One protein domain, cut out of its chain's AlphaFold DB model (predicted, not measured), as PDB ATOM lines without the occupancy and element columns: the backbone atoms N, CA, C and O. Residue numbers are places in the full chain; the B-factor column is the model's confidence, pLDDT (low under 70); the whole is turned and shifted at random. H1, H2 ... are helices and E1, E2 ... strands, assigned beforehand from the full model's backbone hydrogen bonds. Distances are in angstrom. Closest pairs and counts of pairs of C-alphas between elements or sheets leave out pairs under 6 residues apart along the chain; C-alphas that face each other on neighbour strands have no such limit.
ATOM      1  N   GLU A 548      -7.671  37.932  15.725       45.97
ATOM      2  CA  GLU A 548      -8.418  37.319  16.829       45.97
ATOM      3  C   GLU A 548      -7.554  37.198  18.094       45.97
ATOM      4  O   GLU A 548      -8.083  37.304  19.201       45.97
ATOM      5  N   ARG A 549      -6.222  37.095  17.934       52.84
ATOM      6  CA  ARG A 549      -5.232  37.104  19.025       52.84
ATOM      7  C   ARG A 549      -5.400  38.327  19.924       52.84
ATOM      8  O   ARG A 549      -5.549  38.187  21.134       52.84
ATOM      9  N   ASN A 550      -5.386  39.514  19.315       53.78
ATOM     10  CA  ASN A 550      -5.408  40.780  20.043       53.78
ATOM     11  C   ASN A 550      -6.742  40.946  20.789       53.78
ATOM     12  O   ASN A 550      -6.732  41.065  22.007       53.78
ATOM     13  N   ARG A 551      -7.881  40.764  20.098       56.06
ATOM     14  CA  ARG A 551      -9.231  40.841  20.693       56.06
ATOM     15  C   ARG A 551      -9.410  39.968  21.944       56.06
ATOM     16  O   ARG A 551     -10.069  40.394  22.888       56.06
ATOM     17  N   ALA A 552      -8.834  38.764  21.969       55.12
ATOM     18  CA  ALA A 552      -8.874  37.904  23.152       55.12
ATOM     19  C   ALA A 552      -8.001  38.444  24.303       55.12
ATOM     20  O   ALA A 552      -8.407  38.400  25.467       55.12
ATOM     21  N   LEU A 553      -6.809  38.960  23.986       53.56
ATOM     22  CA  LEU A 553      -5.865  39.512  24.958       53.56
ATOM     23  C   LEU A 553      -6.382  40.814  25.593       53.56
ATOM     24  O   LEU A 553      -6.287  40.979  26.811       53.56
ATOM     25  N   ASP A 554      -6.974  41.692  24.783       59.91
ATOM     26  CA  ASP A 554      -7.574  42.959  25.209       59.91
ATOM     27  C   ASP A 554      -8.729  42.692  26.194       59.91
ATOM     28  O   ASP A 554      -8.760  43.243  27.295       59.91
ATOM     29  N   ALA A 555      -9.622  41.750  25.856       61.41
ATOM     30  CA  ALA A 555     -10.739  41.344  26.712       61.41
ATOM     31  C   ALA A 555     -10.287  40.723  28.050       61.41
ATOM     32  O   ALA A 555     -10.864  41.021  29.096       61.41
ATOM     33  N   TRP A 556      -9.239  39.889  28.044       64.94
ATOM     34  CA  TRP A 556      -8.674  39.317  29.274       64.94
ATOM     35  C   TRP A 556      -8.067  40.387  30.190       64.94
ATOM     36  O   TRP A 556      -8.240  40.332  31.411       64.94
ATOM     37  N   THR A 557      -7.377  41.365  29.598       61.53
ATOM     38  CA  THR A 557      -6.708  42.456  30.320       61.53
ATOM     39  C   THR A 557      -7.736  43.399  30.949       61.53
ATOM     40  O   THR A 557      -7.638  43.709  32.137       61.53
ATOM     41  N   ALA A 558      -8.780  43.771  30.199       66.25
ATOM     42  CA  ALA A 558      -9.899  44.564  30.707       66.25
ATOM     43  C   ALA A 558     -10.614  43.874  31.885       66.25
ATOM     44  O   ALA A 558     -10.876  44.511  32.904       66.25
ATOM     45  N   ALA A 559     -10.865  42.561  31.794       68.06
ATOM     46  CA  ALA A 559     -11.526  41.806  32.860       68.06
ATOM     47  C   ALA A 559     -10.718  41.763  34.176       68.06
ATOM     48  O   ALA A 559     -11.310  41.786  35.256       68.06
ATOM     49  N   HIS A 560      -9.382  41.741  34.110       68.00
ATOM     50  CA  HIS A 560      -8.532  41.792  35.307       68.00
ATOM     51  C   HIS A 560      -8.502  43.189  35.927       68.00
ATOM     52  O   HIS A 560      -8.785  43.322  37.116       68.00
ATOM     53  N   ALA A 561      -8.300  44.234  35.118       72.31
ATOM     54  CA  ALA A 561      -8.373  45.618  35.587       72.31
ATOM     55  C   ALA A 561      -9.733  45.935  36.247       72.31
ATOM     56  O   ALA A 561      -9.785  46.614  37.276       72.31
ATOM     57  N   ALA A 562     -10.824  45.384  35.705       75.31
ATOM     58  CA  ALA A 562     -12.159  45.465  36.287       75.31
ATOM     59  C   ALA A 562     -12.270  44.716  37.631       75.31
ATOM     60  O   ALA A 562     -12.788  45.270  38.601       75.31
ATOM     61  N   ALA A 563     -11.747  43.489  37.740       79.44
ATOM     62  CA  ALA A 563     -11.729  42.753  39.007       79.44
ATOM     63  C   ALA A 563     -10.910  43.471  40.098       79.44
ATOM     64  O   ALA A 563     -11.308  43.488  41.264       79.44
ATOM     65  N   ASP A 564      -9.795  44.099  39.725       78.31
ATOM     66  CA  ASP A 564      -8.946  44.861  40.642       78.31
ATOM     67  C   ASP A 564      -9.597  46.188  41.057       78.31
ATOM     68  O   ASP A 564      -9.499  46.584  42.219       78.31
ATOM     69  N   ALA A 565     -10.345  46.841  40.158       78.38
ATOM     70  CA  ALA A 565     -11.189  47.981  40.506       78.38
ATOM     71  C   ALA A 565     -12.266  47.591  41.532       78.38
ATOM     72  O   ALA A 565     -12.360  48.234  42.575       78.38
ATOM     73  N   VAL A 566     -12.997  46.491  41.308       82.31
ATOM     74  CA  VAL A 566     -13.997  45.971  42.262       82.31
ATOM     75  C   VAL A 566     -13.354  45.602  43.607       82.31
ATOM     76  O   VAL A 566     -13.931  45.887  44.656       82.31
ATOM     77  N   ALA A 567     -12.143  45.037  43.611       80.88
ATOM     78  CA  ALA A 567     -11.408  44.728  44.839       80.88
ATOM     79  C   ALA A 567     -10.962  45.990  45.607       80.88
ATOM     80  O   ALA A 567     -11.092  46.032  46.831       80.88
ATOM     81  N   ARG A 568     -10.504  47.045  44.915       81.25
ATOM     82  CA  ARG A 568     -10.229  48.355  45.537       81.25
ATOM     83  C   ARG A 568     -11.505  48.980  46.107       81.25
ATOM     84  O   ARG A 568     -11.495  49.437  47.246       81.25
ATOM     85  N   THR A 569     -12.618  48.923  45.374       83.88
ATOM     86  CA  THR A 569     -13.932  49.384  45.854       83.88
ATOM     87  C   THR A 569     -14.431  48.570  47.051       83.88
ATOM     88  O   THR A 569     -15.041  49.138  47.946       83.88
ATOM     89  N   ALA A 570     -14.130  47.271  47.149       83.69
ATOM     90  CA  ALA A 570     -14.417  46.487  48.354       83.69
ATOM     91  C   ALA A 570     -13.665  47.018  49.591       83.69
ATOM     92  O   ALA A 570     -14.197  46.994  50.701       83.69
ATOM     93  N   GLY A 571     -12.436  47.511  49.401       76.94
ATOM     94  CA  GLY A 571     -11.570  48.024  50.463       76.94
ATOM     95  C   GLY A 571     -12.055  49.311  51.137       76.94
ATOM     96  O   GLY A 571     -11.705  49.534  52.295       76.94
ATOM     97  N   SER A 572     -12.878  50.131  50.470       81.25
ATOM     98  CA  SER A 572     -13.380  51.399  51.027       81.25
ATOM     99  C   SER A 572     -14.621  51.259  51.922       81.25
ATOM    100  O   SER A 572     -14.992  52.223  52.593       81.25
ATOM    101  N   TYR A 573     -15.246  50.078  51.988       80.06
ATOM    102  CA  TYR A 573     -16.380  49.808  52.881       80.06
ATOM    103  C   TYR A 573     -15.934  49.187  54.213       80.06
ATOM    104  O   TYR A 573     -15.058  48.320  54.268       80.06
ATOM    105  N   SER A 574     -16.584  49.579  55.315       74.19
ATOM    106  CA  SER A 574     -16.403  48.903  56.604       74.19
ATOM    107  C   SER A 574     -16.967  47.477  56.559       74.19
ATOM    108  O   SER A 574     -17.938  47.201  55.854       74.19
ATOM    109  N   GLY A 575     -16.417  46.570  57.375       68.38
ATOM    110  CA  GLY A 575     -16.957  45.205  57.531       68.38
ATOM    111  C   GLY A 575     -18.368  45.146  58.141       68.38
ATOM    112  O   GLY A 575     -18.979  44.089  58.181       68.38
ATOM    113  N   THR A 576     -18.892  46.283  58.606       73.38
ATOM    114  CA  THR A 576     -20.262  46.455  59.113       73.38
ATOM    115  C   THR A 576     -21.243  46.978  58.061       73.38
ATOM    116  O   THR A 576     -22.437  47.064  58.346       73.38
ATOM    117  N   HIS A 577     -20.778  47.367  56.868       82.94
ATOM    118  CA  HIS A 577     -21.650  47.872  55.812       82.94
ATOM    119  C   HIS A 577     -22.348  46.715  55.089       82.94
ATOM    120  O   HIS A 577     -21.719  45.700  54.780       82.94
ATOM    121  N   VAL A 578     -23.644  46.872  54.812       85.50
ATOM    122  CA  VAL A 578     -24.468  45.875  54.117       85.50
ATOM    123  C   VAL A 578     -25.195  46.501  52.931       85.50
ATOM    124  O   VAL A 578     -25.579  47.668  52.963       85.50
ATOM    125  N   SER A 579     -25.392  45.718  51.874       85.75
ATOM    126  CA  SER A 579     -26.018  46.164  50.625       85.75
ATOM    127  C   SER A 579     -26.916  45.077  50.039       85.75
ATOM    128  O   SER A 579     -26.644  43.886  50.197       85.75
ATOM    129  N   THR A 580     -27.982  45.462  49.334       88.12
ATOM    130  CA  THR A 580     -28.768  44.511  48.537       88.12
ATOM    131  C   THR A 580     -28.025  44.164  47.244       88.12
ATOM    132  O   THR A 580     -27.152  44.901  46.778       88.12
ATOM    133  N   ALA A 581     -28.427  43.073  46.590       83.44
ATOM    134  CA  ALA A 581     -27.916  42.730  45.261       83.44
ATOM    135  C   ALA A 581     -28.178  43.812  44.187       83.44
ATOM    136  O   ALA A 581     -27.463  43.854  43.189       83.44
ATOM    137  N   ALA A 582     -29.172  44.692  44.375       82.12
ATOM    138  CA  ALA A 582     -29.443  45.796  43.453       82.12
ATOM    139  C   ALA A 582     -28.417  46.931  43.595       82.12
ATOM    140  O   ALA A 582     -27.960  47.467  42.583       82.12
ATOM    141  N   ASP A 583     -28.014  47.241  44.830       83.75
ATOM    142  CA  ASP A 583     -27.006  48.263  45.133       83.75
ATOM    143  C   ASP A 583     -25.617  47.773  44.701       83.75
ATOM    144  O   ASP A 583     -24.878  48.491  44.029       83.75
ATOM    145  N   LEU A 584     -25.303  46.501  44.979       85.62
ATOM    146  CA  LEU A 584     -24.098  45.837  44.474       85.62
ATOM    147  C   LEU A 584     -24.057  45.844  42.939       85.62
ATOM    148  O   LEU A 584     -23.040  46.217  42.367       85.62
ATOM    149  N   ALA A 585     -25.159  45.523  42.254       85.56
ATOM    150  CA  ALA A 585     -25.220  45.621  40.794       85.56
ATOM    151  C   ALA A 585     -25.059  47.067  40.284       85.56
ATOM    152  O   ALA A 585     -24.535  47.274  39.193       85.56
ATOM    153  N   GLN A 586     -25.467  48.078  41.059       84.12
ATOM    154  CA  GLN A 586     -25.226  49.484  40.721       84.12
ATOM    155  C   GLN A 586     -23.755  49.884  40.882       84.12
ATOM    156  O   GLN A 586     -23.251  50.625  40.040       84.12
ATOM    157  N   ILE A 587     -23.053  49.346  41.883       83.75
ATOM    158  CA  ILE A 587     -21.594  49.479  42.019       83.75
ATOM    159  C   ILE A 587     -20.889  48.778  40.846       83.75
ATOM    160  O   ILE A 587     -20.033  49.380  40.202       83.75
ATOM    161  N   MET A 588     -21.297  47.551  40.497       81.50
ATOM    162  CA  MET A 588     -20.727  46.800  39.367       81.50
ATOM    163  C   MET A 588     -20.953  47.491  38.013       81.50
ATOM    164  O   MET A 588     -20.068  47.448  37.168       81.50
ATOM    165  N   ARG A 589     -22.077  48.197  37.812       81.44
ATOM    166  CA  ARG A 589     -22.306  49.049  36.621       81.44
ATOM    167  C   ARG A 589     -21.359  50.249  36.517       81.44
ATOM    168  O   ARG A 589     -21.229  50.809  35.434       81.44
ATOM    169  N   GLY A 590     -20.687  50.631  37.604       73.50
ATOM    170  CA  GLY A 590     -19.587  51.598  37.582       73.50
ATOM    171  C   GLY A 590     -18.264  51.025  37.055       73.50
ATOM    172  O   GLY A 590     -17.326  51.788  36.842       73.50
ATOM    173  N   VAL A 591     -18.175  49.706  36.838       72.69
ATOM    174  CA  VAL A 591     -16.969  49.015  36.364       72.69
ATOM    175  C   VAL A 591     -17.283  48.275  35.061       72.69
ATOM    176  O   VAL A 591     -17.915  47.218  35.040       72.69
ATOM    177  N   SER A 592     -16.841  48.853  33.946       58.03
ATOM    178  CA  SER A 592     -17.129  48.355  32.601       58.03
ATOM    179  C   SER A 592     -16.493  46.987  32.315       58.03
ATOM    180  O   SER A 592     -15.406  46.660  32.788       58.03
ATOM    181  N   GLY A 593     -17.181  46.174  31.508       62.22
ATOM    182  CA  GLY A 593     -16.657  44.900  31.003       62.22
ATOM    183  C   GLY A 593     -16.728  43.719  31.977       62.22
ATOM    184  O   GLY A 593     -16.253  42.638  31.636       62.22
ATOM    185  N   THR A 594     -17.337  43.876  33.159       64.88
ATOM    186  CA  THR A 594     -17.487  42.766  34.120       64.88
ATOM    187  C   THR A 594     -18.540  41.746  33.686       64.88
ATOM    188  O   THR A 594     -18.414  40.561  33.996       64.88
ATOM    189  N   GLY A 595     -19.611  42.186  33.011       68.62
ATOM    190  CA  GLY A 595     -20.752  41.338  32.661       68.62
ATOM    191  C   GLY A 595     -21.621  40.913  33.857       68.62
ATOM    192  O   GLY A 595     -22.600  40.188  33.659       68.62
ATOM    193  N   ILE A 596     -21.313  41.370  35.078       76.00
ATOM    194  CA  ILE A 596     -22.047  41.083  36.328       76.00
ATOM    195  C   ILE A 596     -22.784  42.356  36.793       76.00
ATOM    196  O   ILE A 596     -22.752  42.771  37.945       76.00
ATOM    197  N   GLU A 597     -23.451  42.997  35.837       80.25
ATOM    198  CA  GLU A 597     -24.026  44.348  35.942       80.25
ATOM    199  C   GLU A 597     -25.520  44.355  36.334       80.25
ATOM    200  O   GLU A 597     -26.153  45.409  36.413       80.25
ATOM    201  N   ASP A 598     -26.091  43.177  36.598       83.56
ATOM    202  CA  ASP A 598     -27.483  42.975  37.012       83.56
ATOM    203  C   ASP A 598     -27.581  42.223  38.352       83.56
ATOM    204  O   ASP A 598     -26.755  41.362  38.665       83.56
ATOM    205  N   ALA A 599     -28.630  42.517  39.126       81.06
ATOM    206  CA  ALA A 599     -28.859  41.956  40.455       81.06
ATOM    207  C   ALA A 599     -28.972  40.421  40.459       81.06
ATOM    208  O   ALA A 599     -28.454  39.782  41.376       81.06
ATOM    209  N   ALA A 600     -29.586  39.803  39.444       80.38
ATOM    210  CA  ALA A 600     -29.674  38.345  39.365       80.38
ATOM    211  C   ALA A 600     -28.301  37.712  39.075       80.38
ATOM    212  O   ALA A 600     -27.965  36.671  39.643       80.38
ATOM    213  N   ARG A 601     -27.469  38.369  38.251       81.56
ATOM    214  CA  ARG A 601     -26.086  37.934  37.993       81.56
ATOM    215  C   ARG A 601     -25.191  38.104  39.217       81.56
ATOM    216  O   ARG A 601     -24.360  37.231  39.459       81.56
ATOM    217  N   VAL A 602     -25.384  39.165  40.004       84.12
ATOM    218  CA  VAL A 602     -24.708  39.355  41.297       84.12
ATOM    219  C   VAL A 602     -25.059  38.215  42.255       84.12
ATOM    220  O   VAL A 602     -24.149  37.541  42.727       84.12
ATOM    221  N   VAL A 603     -26.347  37.922  42.479       84.00
ATOM    222  CA  VAL A 603     -26.775  36.822  43.373       84.00
ATOM    223  C   VAL A 603     -26.202  35.475  42.927       84.00
ATOM    224  O   VAL A 603     -25.651  34.748  43.751       84.00
ATOM    225  N   ALA A 604     -26.273  35.151  41.631       81.00
ATOM    226  CA  ALA A 604     -25.717  33.907  41.100       81.00
ATOM    227  C   ALA A 604     -24.186  33.829  41.258       81.00
ATOM    228  O   ALA A 604     -23.652  32.776  41.596       81.00
ATOM    229  N   SER A 605     -23.480  34.946  41.055       86.12
ATOM    230  CA  SER A 605     -22.019  35.015  41.180       86.12
ATOM    231  C   SER A 605     -21.546  34.911  42.630       86.12
ATOM    232  O   SER A 605     -20.522  34.285  42.880       86.12
ATOM    233  N   LEU A 606     -22.301  35.469  43.583       85.81
ATOM    234  CA  LEU A 606     -22.044  35.324  45.021       85.81
ATOM    235  C   LEU A 606     -22.320  33.897  45.508       85.81
ATOM    236  O   LEU A 606     -21.513  33.344  46.248       85.81
ATOM    237  N   ALA A 607     -23.396  33.266  45.028       81.06
ATOM    238  CA  ALA A 607     -23.699  31.868  45.333       81.06
ATOM    239  C   ALA A 607     -22.646  30.891  44.769       81.06
ATOM    240  O   ALA A 607     -22.361  29.883  45.401       81.06
ATOM    241  N   MET A 608     -22.020  31.201  43.626       79.38
ATOM    242  CA  MET A 608     -20.864  30.451  43.095       79.38
ATOM    243  C   MET A 608     -19.559  30.658  43.888       79.38
ATOM    244  O   MET A 608     -18.569  29.994  43.599       79.38
ATOM    245  N   MET A 609     -19.550  31.585  44.847       85.25
ATOM    246  CA  MET A 609     -18.444  31.860  45.773       85.25
ATOM    247  C   MET A 609     -18.847  31.536  47.226       85.25
ATOM    248  O   MET A 609     -18.281  32.101  48.159       85.25
ATOM    249  N   ASP A 610     -19.873  30.695  47.403       83.44
ATOM    250  CA  ASP A 610     -20.453  30.253  48.681       83.44
ATOM    251  C   ASP A 610     -20.935  31.374  49.636       83.44
ATOM    252  O   ASP A 610     -21.236  31.123  50.806       83.44
ATOM    253  N   LEU A 611     -21.095  32.615  49.151       81.38
ATOM    254  CA  LEU A 611     -21.559  33.740  49.968       81.38
ATOM    255  C   LEU A 611     -23.095  33.833  49.975       81.38
ATOM    256  O   LEU A 611     -23.723  34.314  49.027       81.38
ATOM    257  N   ALA A 612     -23.707  33.390  51.073       78.56
ATOM    258  CA  ALA A 612     -25.154  33.440  51.282       78.56
ATOM    259  C   ALA A 612     -25.648  34.827  51.767       78.56
ATOM    260  O   ALA A 612     -24.948  35.500  52.525       78.56
ATOM    261  N   PRO A 613     -26.870  35.262  51.389       80.44
ATOM    262  CA  PRO A 613     -27.460  36.497  51.898       80.44
ATOM    263  C   PRO A 613     -27.902  36.370  53.361       80.44
ATOM    264  O   PRO A 613     -28.531  35.387  53.762       80.44
ATOM    265  N   LEU A 614     -27.684  37.436  54.127       80.00
ATOM    266  CA  LEU A 614     -28.312  37.645  55.426       80.00
ATOM    267  C   LEU A 614     -29.810  37.948  55.235       80.00
ATOM    268  O   LEU A 614     -30.226  38.566  54.247       80.00
ATOM    269  N   ARG A 615     -30.632  37.509  56.194       65.12
ATOM    270  CA  ARG A 615     -32.077  37.777  56.215       65.12
ATOM    271  C   ARG A 615     -32.372  39.031  57.029       65.12
ATOM    272  O   ARG A 615     -32.090  39.056  58.223       65.12
ATOM    273  N   ASP A 616     -33.004  40.011  56.395       54.75
ATOM    274  CA  ASP A 616     -33.646  41.118  57.104       54.75
ATOM    275  C   ASP A 616     -34.868  40.615  57.907       54.75
ATOM    276  O   ASP A 616     -35.537  39.649  57.525       54.75
ATOM    277  N   GLY A 617     -35.141  41.244  59.050       49.09
ATOM    278  CA  GLY A 617     -36.030  40.741  60.103       49.09
ATOM    279  C   GLY A 617     -37.533  40.903  59.844       49.09
ATOM    280  O   GLY A 617     -38.340  40.582  60.722       49.09
ATOM    281  N   HIS A 618     -37.938  41.424  58.683       44.38
ATOM    282  CA  HIS A 618     -39.312  41.866  58.440       44.38
ATOM    283  C   HIS A 618     -39.932  41.327  57.138       44.38
ATOM    284  O   HIS A 618     -39.600  41.740  56.032       44.38
ATOM    285  N   GLY A 619     -40.953  40.477  57.303       38.62
ATOM    286  CA  GLY A 619     -41.970  40.201  56.283       38.62
ATOM    287  C   GLY A 619     -41.656  39.092  55.268       38.62
ATOM    288  O   GLY A 619     -40.518  38.839  54.872       38.62
ATOM    289  N   ARG A 620     -42.719  38.427  54.790       43.59
ATOM    290  CA  ARG A 620     -42.654  37.500  53.647       43.59
ATOM    291  C   ARG A 620     -42.397  38.300  52.364       43.59
ATOM    292  O   ARG A 620     -43.338  38.806  51.767       43.59
ATOM    293  N   GLY A 621     -41.130  38.405  51.965       49.16
ATOM    294  CA  GLY A 621     -40.702  39.132  50.762       49.16
ATOM    295  C   GLY A 621     -39.391  39.916  50.895       49.16
ATOM    296  O   GLY A 621     -38.986  40.553  49.925       49.16
ATOM    297  N   GLY A 622     -38.734  39.890  52.064       47.56
ATOM    298  CA  GLY A 622     -37.472  40.602  52.300       47.56
ATOM    299  C   GLY A 622     -36.384  40.298  51.261       47.56
ATOM    300  O   GLY A 622     -36.141  39.141  50.910       47.56
ATOM    301  N   ARG A 623     -35.720  41.352  50.769       58.75
ATOM    302  CA  ARG A 623     -34.573  41.246  49.856       58.75
ATOM    303  C   ARG A 623     -33.345  40.770  50.636       58.75
ATOM    304  O   ARG A 623     -33.086  41.269  51.724       58.75
ATOM    305  N   GLY A 624     -32.576  39.845  50.065       70.50
ATOM    306  CA  GLY A 624     -31.302  39.422  50.650       70.50
ATOM    307  C   GLY A 624     -30.290  40.571  50.678       70.50
ATOM    308  O   GLY A 624     -30.082  41.235  49.657       70.50
ATOM    309  N   ILE A 625     -29.670  40.782  51.839       84.31
ATOM    310  CA  ILE A 625     -28.582  41.745  52.043       84.31
ATOM    311  C   ILE A 625     -27.272  41.000  52.296       84.31
ATOM    312  O   ILE A 625     -27.265  39.926  52.895       84.31
ATOM    313  N   TYR A 626     -26.162  41.563  51.837       87.19
ATOM    314  CA  TYR A 626     -24.830  40.973  51.946       87.19
ATOM    315  C   TYR A 626     -23.865  41.978  52.590       87.19
ATOM    316  O   TYR A 626     -24.006  43.174  52.318       87.19
ATOM    317  N   PRO A 627     -22.865  41.540  53.379       88.56
ATOM    318  CA  PRO A 627     -21.764  42.401  53.805       88.56
ATOM    319  C   PRO A 627     -21.022  42.940  52.576       88.56
ATOM    320  O   PRO A 627     -20.475  42.176  51.778       88.56
ATOM    321  N   THR A 628     -21.030  44.259  52.378       87.25
ATOM    322  CA  THR A 628     -20.682  44.889  51.092       87.25
ATOM    323  C   THR A 628     -19.240  44.598  50.682       87.25
ATOM    324  O   THR A 628     -18.970  44.279  49.524       87.25
ATOM    325  N   ARG A 629     -18.317  44.639  51.649       85.94
ATOM    326  CA  ARG A 629     -16.895  44.338  51.440       85.94
ATOM    327  C   ARG A 629     -16.653  42.882  51.042       85.94
ATOM    328  O   ARG A 629     -15.864  42.625  50.135       85.94
ATOM    329  N   GLU A 630     -17.328  41.937  51.688       84.44
ATOM    330  CA  GLU A 630     -17.184  40.504  51.398       84.44
ATOM    331  C   GLU A 630     -17.805  40.169  50.040       84.44
ATOM    332  O   GLU A 630     -17.174  39.500  49.226       84.44
ATOM    333  N   ALA A 631     -18.981  40.729  49.743       87.38
ATOM    334  CA  ALA A 631     -19.654  40.562  48.462       87.38
ATOM    335  C   ALA A 631     -18.825  41.102  47.287       87.38
ATOM    336  O   ALA A 631     -18.606  40.386  46.313       87.38
ATOM    337  N   LEU A 632     -18.304  42.331  47.374       88.62
ATOM    338  CA  LEU A 632     -17.445  42.883  46.320       88.62
ATOM    339  C   LEU A 632     -16.125  42.097  46.190       88.62
ATOM    340  O   LEU A 632     -15.689  41.821  45.074       88.62
ATOM    341  N   SER A 633     -15.532  41.641  47.301       85.50
ATOM    342  CA  SER A 633     -14.339  40.775  47.266       85.50
ATOM    343  C   SER A 633     -14.618  39.428  46.584       85.50
ATOM    344  O   SER A 633     -13.820  38.973  45.763       85.50
ATOM    345  N   ALA A 634     -15.773  38.815  46.862       85.69
ATOM    346  CA  ALA A 634     -16.219  37.581  46.224       85.69
ATOM    347  C   ALA A 634     -16.505  37.781  44.726       85.69
ATOM    348  O   ALA A 634     -16.077  36.962  43.918       85.69
ATOM    349  N   LEU A 635     -17.140  38.891  44.323       87.69
ATOM    350  CA  LEU A 635     -17.361  39.229  42.909       87.69
ATOM    351  C   LEU A 635     -16.044  39.459  42.153       87.69
ATOM    352  O   LEU A 635     -15.874  38.924  41.057       87.69
ATOM    353  N   ALA A 636     -15.080  40.170  42.746       84.62
ATOM    354  CA  ALA A 636     -13.734  40.305  42.185       84.62
ATOM    355  C   ALA A 636     -13.045  38.935  42.035       84.62
ATOM    356  O   ALA A 636     -12.485  38.627  40.983       84.62
ATOM    357  N   GLY A 637     -13.146  38.072  43.054       78.62
ATOM    358  CA  GLY A 637     -12.701  36.677  42.986       78.62
ATOM    359  C   GLY A 637     -13.371  35.896  41.851       78.62
ATOM    360  O   GLY A 637     -12.689  35.205  41.095       78.62
ATOM    361  N   ARG A 638     -14.683  36.065  41.661       84.44
ATOM    362  CA  ARG A 638     -15.472  35.364  40.641       84.44
ATOM    363  C   ARG A 638     -15.161  35.812  39.212       84.44
ATOM    364  O   ARG A 638     -15.222  34.980  38.303       84.44
ATOM    365  N   ILE A 639     -14.794  37.080  39.005       79.75
ATOM    366  CA  ILE A 639     -14.279  37.580  37.717       79.75
ATOM    367  C   ILE A 639     -12.883  37.004  37.456       79.75
ATOM    368  O   ILE A 639     -12.657  36.440  36.386       79.75
ATOM    369  N   ARG A 640     -11.972  37.047  38.442       75.06
ATOM    370  CA  ARG A 640     -10.638  36.432  38.305       75.06
ATOM    371  C   ARG A 640     -10.728  34.926  38.039       75.06
ATOM    372  O   ARG A 640      -9.982  34.436  37.206       75.06
ATOM    373  N   GLN A 641     -11.676  34.201  38.642       73.62
ATOM    374  CA  GLN A 641     -11.956  32.798  38.293       73.62
ATOM    375  C   GLN A 641     -12.444  32.632  36.844       73.62
ATOM    376  O   GLN A 641     -11.982  31.732  36.144       73.62
ATOM    377  N   GLN A 642     -13.346  33.500  36.370       68.06
ATOM    378  CA  GLN A 642     -13.902  33.425  35.010       68.06
ATOM    379  C   GLN A 642     -12.846  33.609  33.915       68.06
ATOM    380  O   GLN A 642     -12.954  33.008  32.850       68.06
ATOM    381  N   TYR A 643     -11.823  34.417  34.195       62.03
ATOM    382  CA  TYR A 643     -10.727  34.725  33.277       62.03
ATOM    383  C   TYR A 643      -9.373  34.169  33.762       62.03
ATOM    384  O   TYR A 643      -8.325  34.590  33.277       62.03
ATOM    385  N   ALA A 644      -9.372  33.186  34.674       47.16
ATOM    386  CA  ALA A 644      -8.170  32.667  35.349       47.16
ATOM    387  C   ALA A 644      -7.100  32.097  34.401       47.16
ATOM    388  O   ALA A 644      -5.934  31.964  34.770       47.16
TER     389      ALA A 644
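This is residues 548 to 644 of the 1226 residues of the protein "DOD-type homing endonuclease domain-containing protein" of Brachybacterium sp. P6-10-X1 (UniProt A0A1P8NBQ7). A long helix, H1, lies side by side with a shorter one, H4, running the opposite way; a short helix, H3, packs on H4 nearly at a right angle, and another short one, H2, packs on H3, also nearly at a right angle, with its last residue, Met 588, coming close to H1. A tiny ribbon of two strands, E1 and E2, closes the end where H2 and H4 begin; the first turns of H1, residues 548 to 554, stick out at one end of the model, and the loop tip, residues 617 to 622, sticks out at the other. The printed part has 97 residues with four named helices and two named strands, in the order H1, E1, H2, H3, E2, H4; the sheet has the order E1 - E2, antiparallel, and the class is mostly helix. The whole is compact, with a radius of gyration of the C-alphas of 14.1 A, and spans 52 by 25 by 22 A, the free arm and the loop tip making the length.

Begin with H1, residues 548 to 571, and look from it to H4, residues 628 to 642: the two touch, closest at the C-alphas of Ala 563 and Ala 636, 4.5 A apart, and run opposite ways at a shallow tilt of 17 degrees. Next along the printed part comes E1, residues 578 to 580, the antiparallel neighbour of E2, residues 625 to 627, at 142 degrees between their directions. Look there for N 579 and O 626, 2.9 A apart, and N 626 and O 579, also 2.9 A, both within hydrogen-bond range. H2, residues 581 to 588, is close to H1 but not clearly touching it, the closest C-alphas being those of Val 566 and Met 588 at 7.4 A. H2 and H4 only just touch, with 3 pairs of C-alphas within 8 A, made by residues 628 to 632 of H4 alone; the closest C-alphas are those of Leu 584 and Thr 628, 7.5 A apart, and the tilt is steep at 64 degrees. H3, residues 599 to 607, touches H2, closest at the C-alphas of Ala 582 and Ala 599, 4.9 A, and the two are about perpendicular at 85 degrees. H3 also touches H4, closest at the C-alphas of Leu 606 and Ala 634, 6.4 A, again about perpendicular at 81 degrees. H4 is the hub, touching the three other helices; H1 and H3 stay apart. In H1, H2, H3 and H4 every O i to N i+4 pair is within hydrogen-bond range.

Find C-alpha 548 at (-8.418, 37.319, 16.829); from there H1 runs 35.4 A to C-alpha 571 at (-11.570, 48.024, 50.463). E1 follows, from Val 578 to Thr 580, 7.2 A long, and H2 runs from Ala 581 to Met 588, 10.1 A. H3 reaches from Ala 599 to Ala 607, 12.3 A, and E2 from Ile 625 to Pro 627, 7.1 A. H4 runs 20.9 A from Thr 628 to Gln 642, where you find C-alpha 642 at (-13.902, 33.425, 35.010).

The two C-alphas farthest apart are those of Arg 549 and Gly 619, at 52.4 A. Without the stretches that stand free, the body of 84 residues spans 38 by 24 by 20 A. The printed part has no cut. The link from H3 to E2, residues 608 to 624, is long, while E1 to H2 and E2 to H4 are tight. The mean pLDDT of the printed part is 74.1; look for values under 70 at residues 548 to 560, 575, 592 to 595, 615 to 623 and 642 to 644.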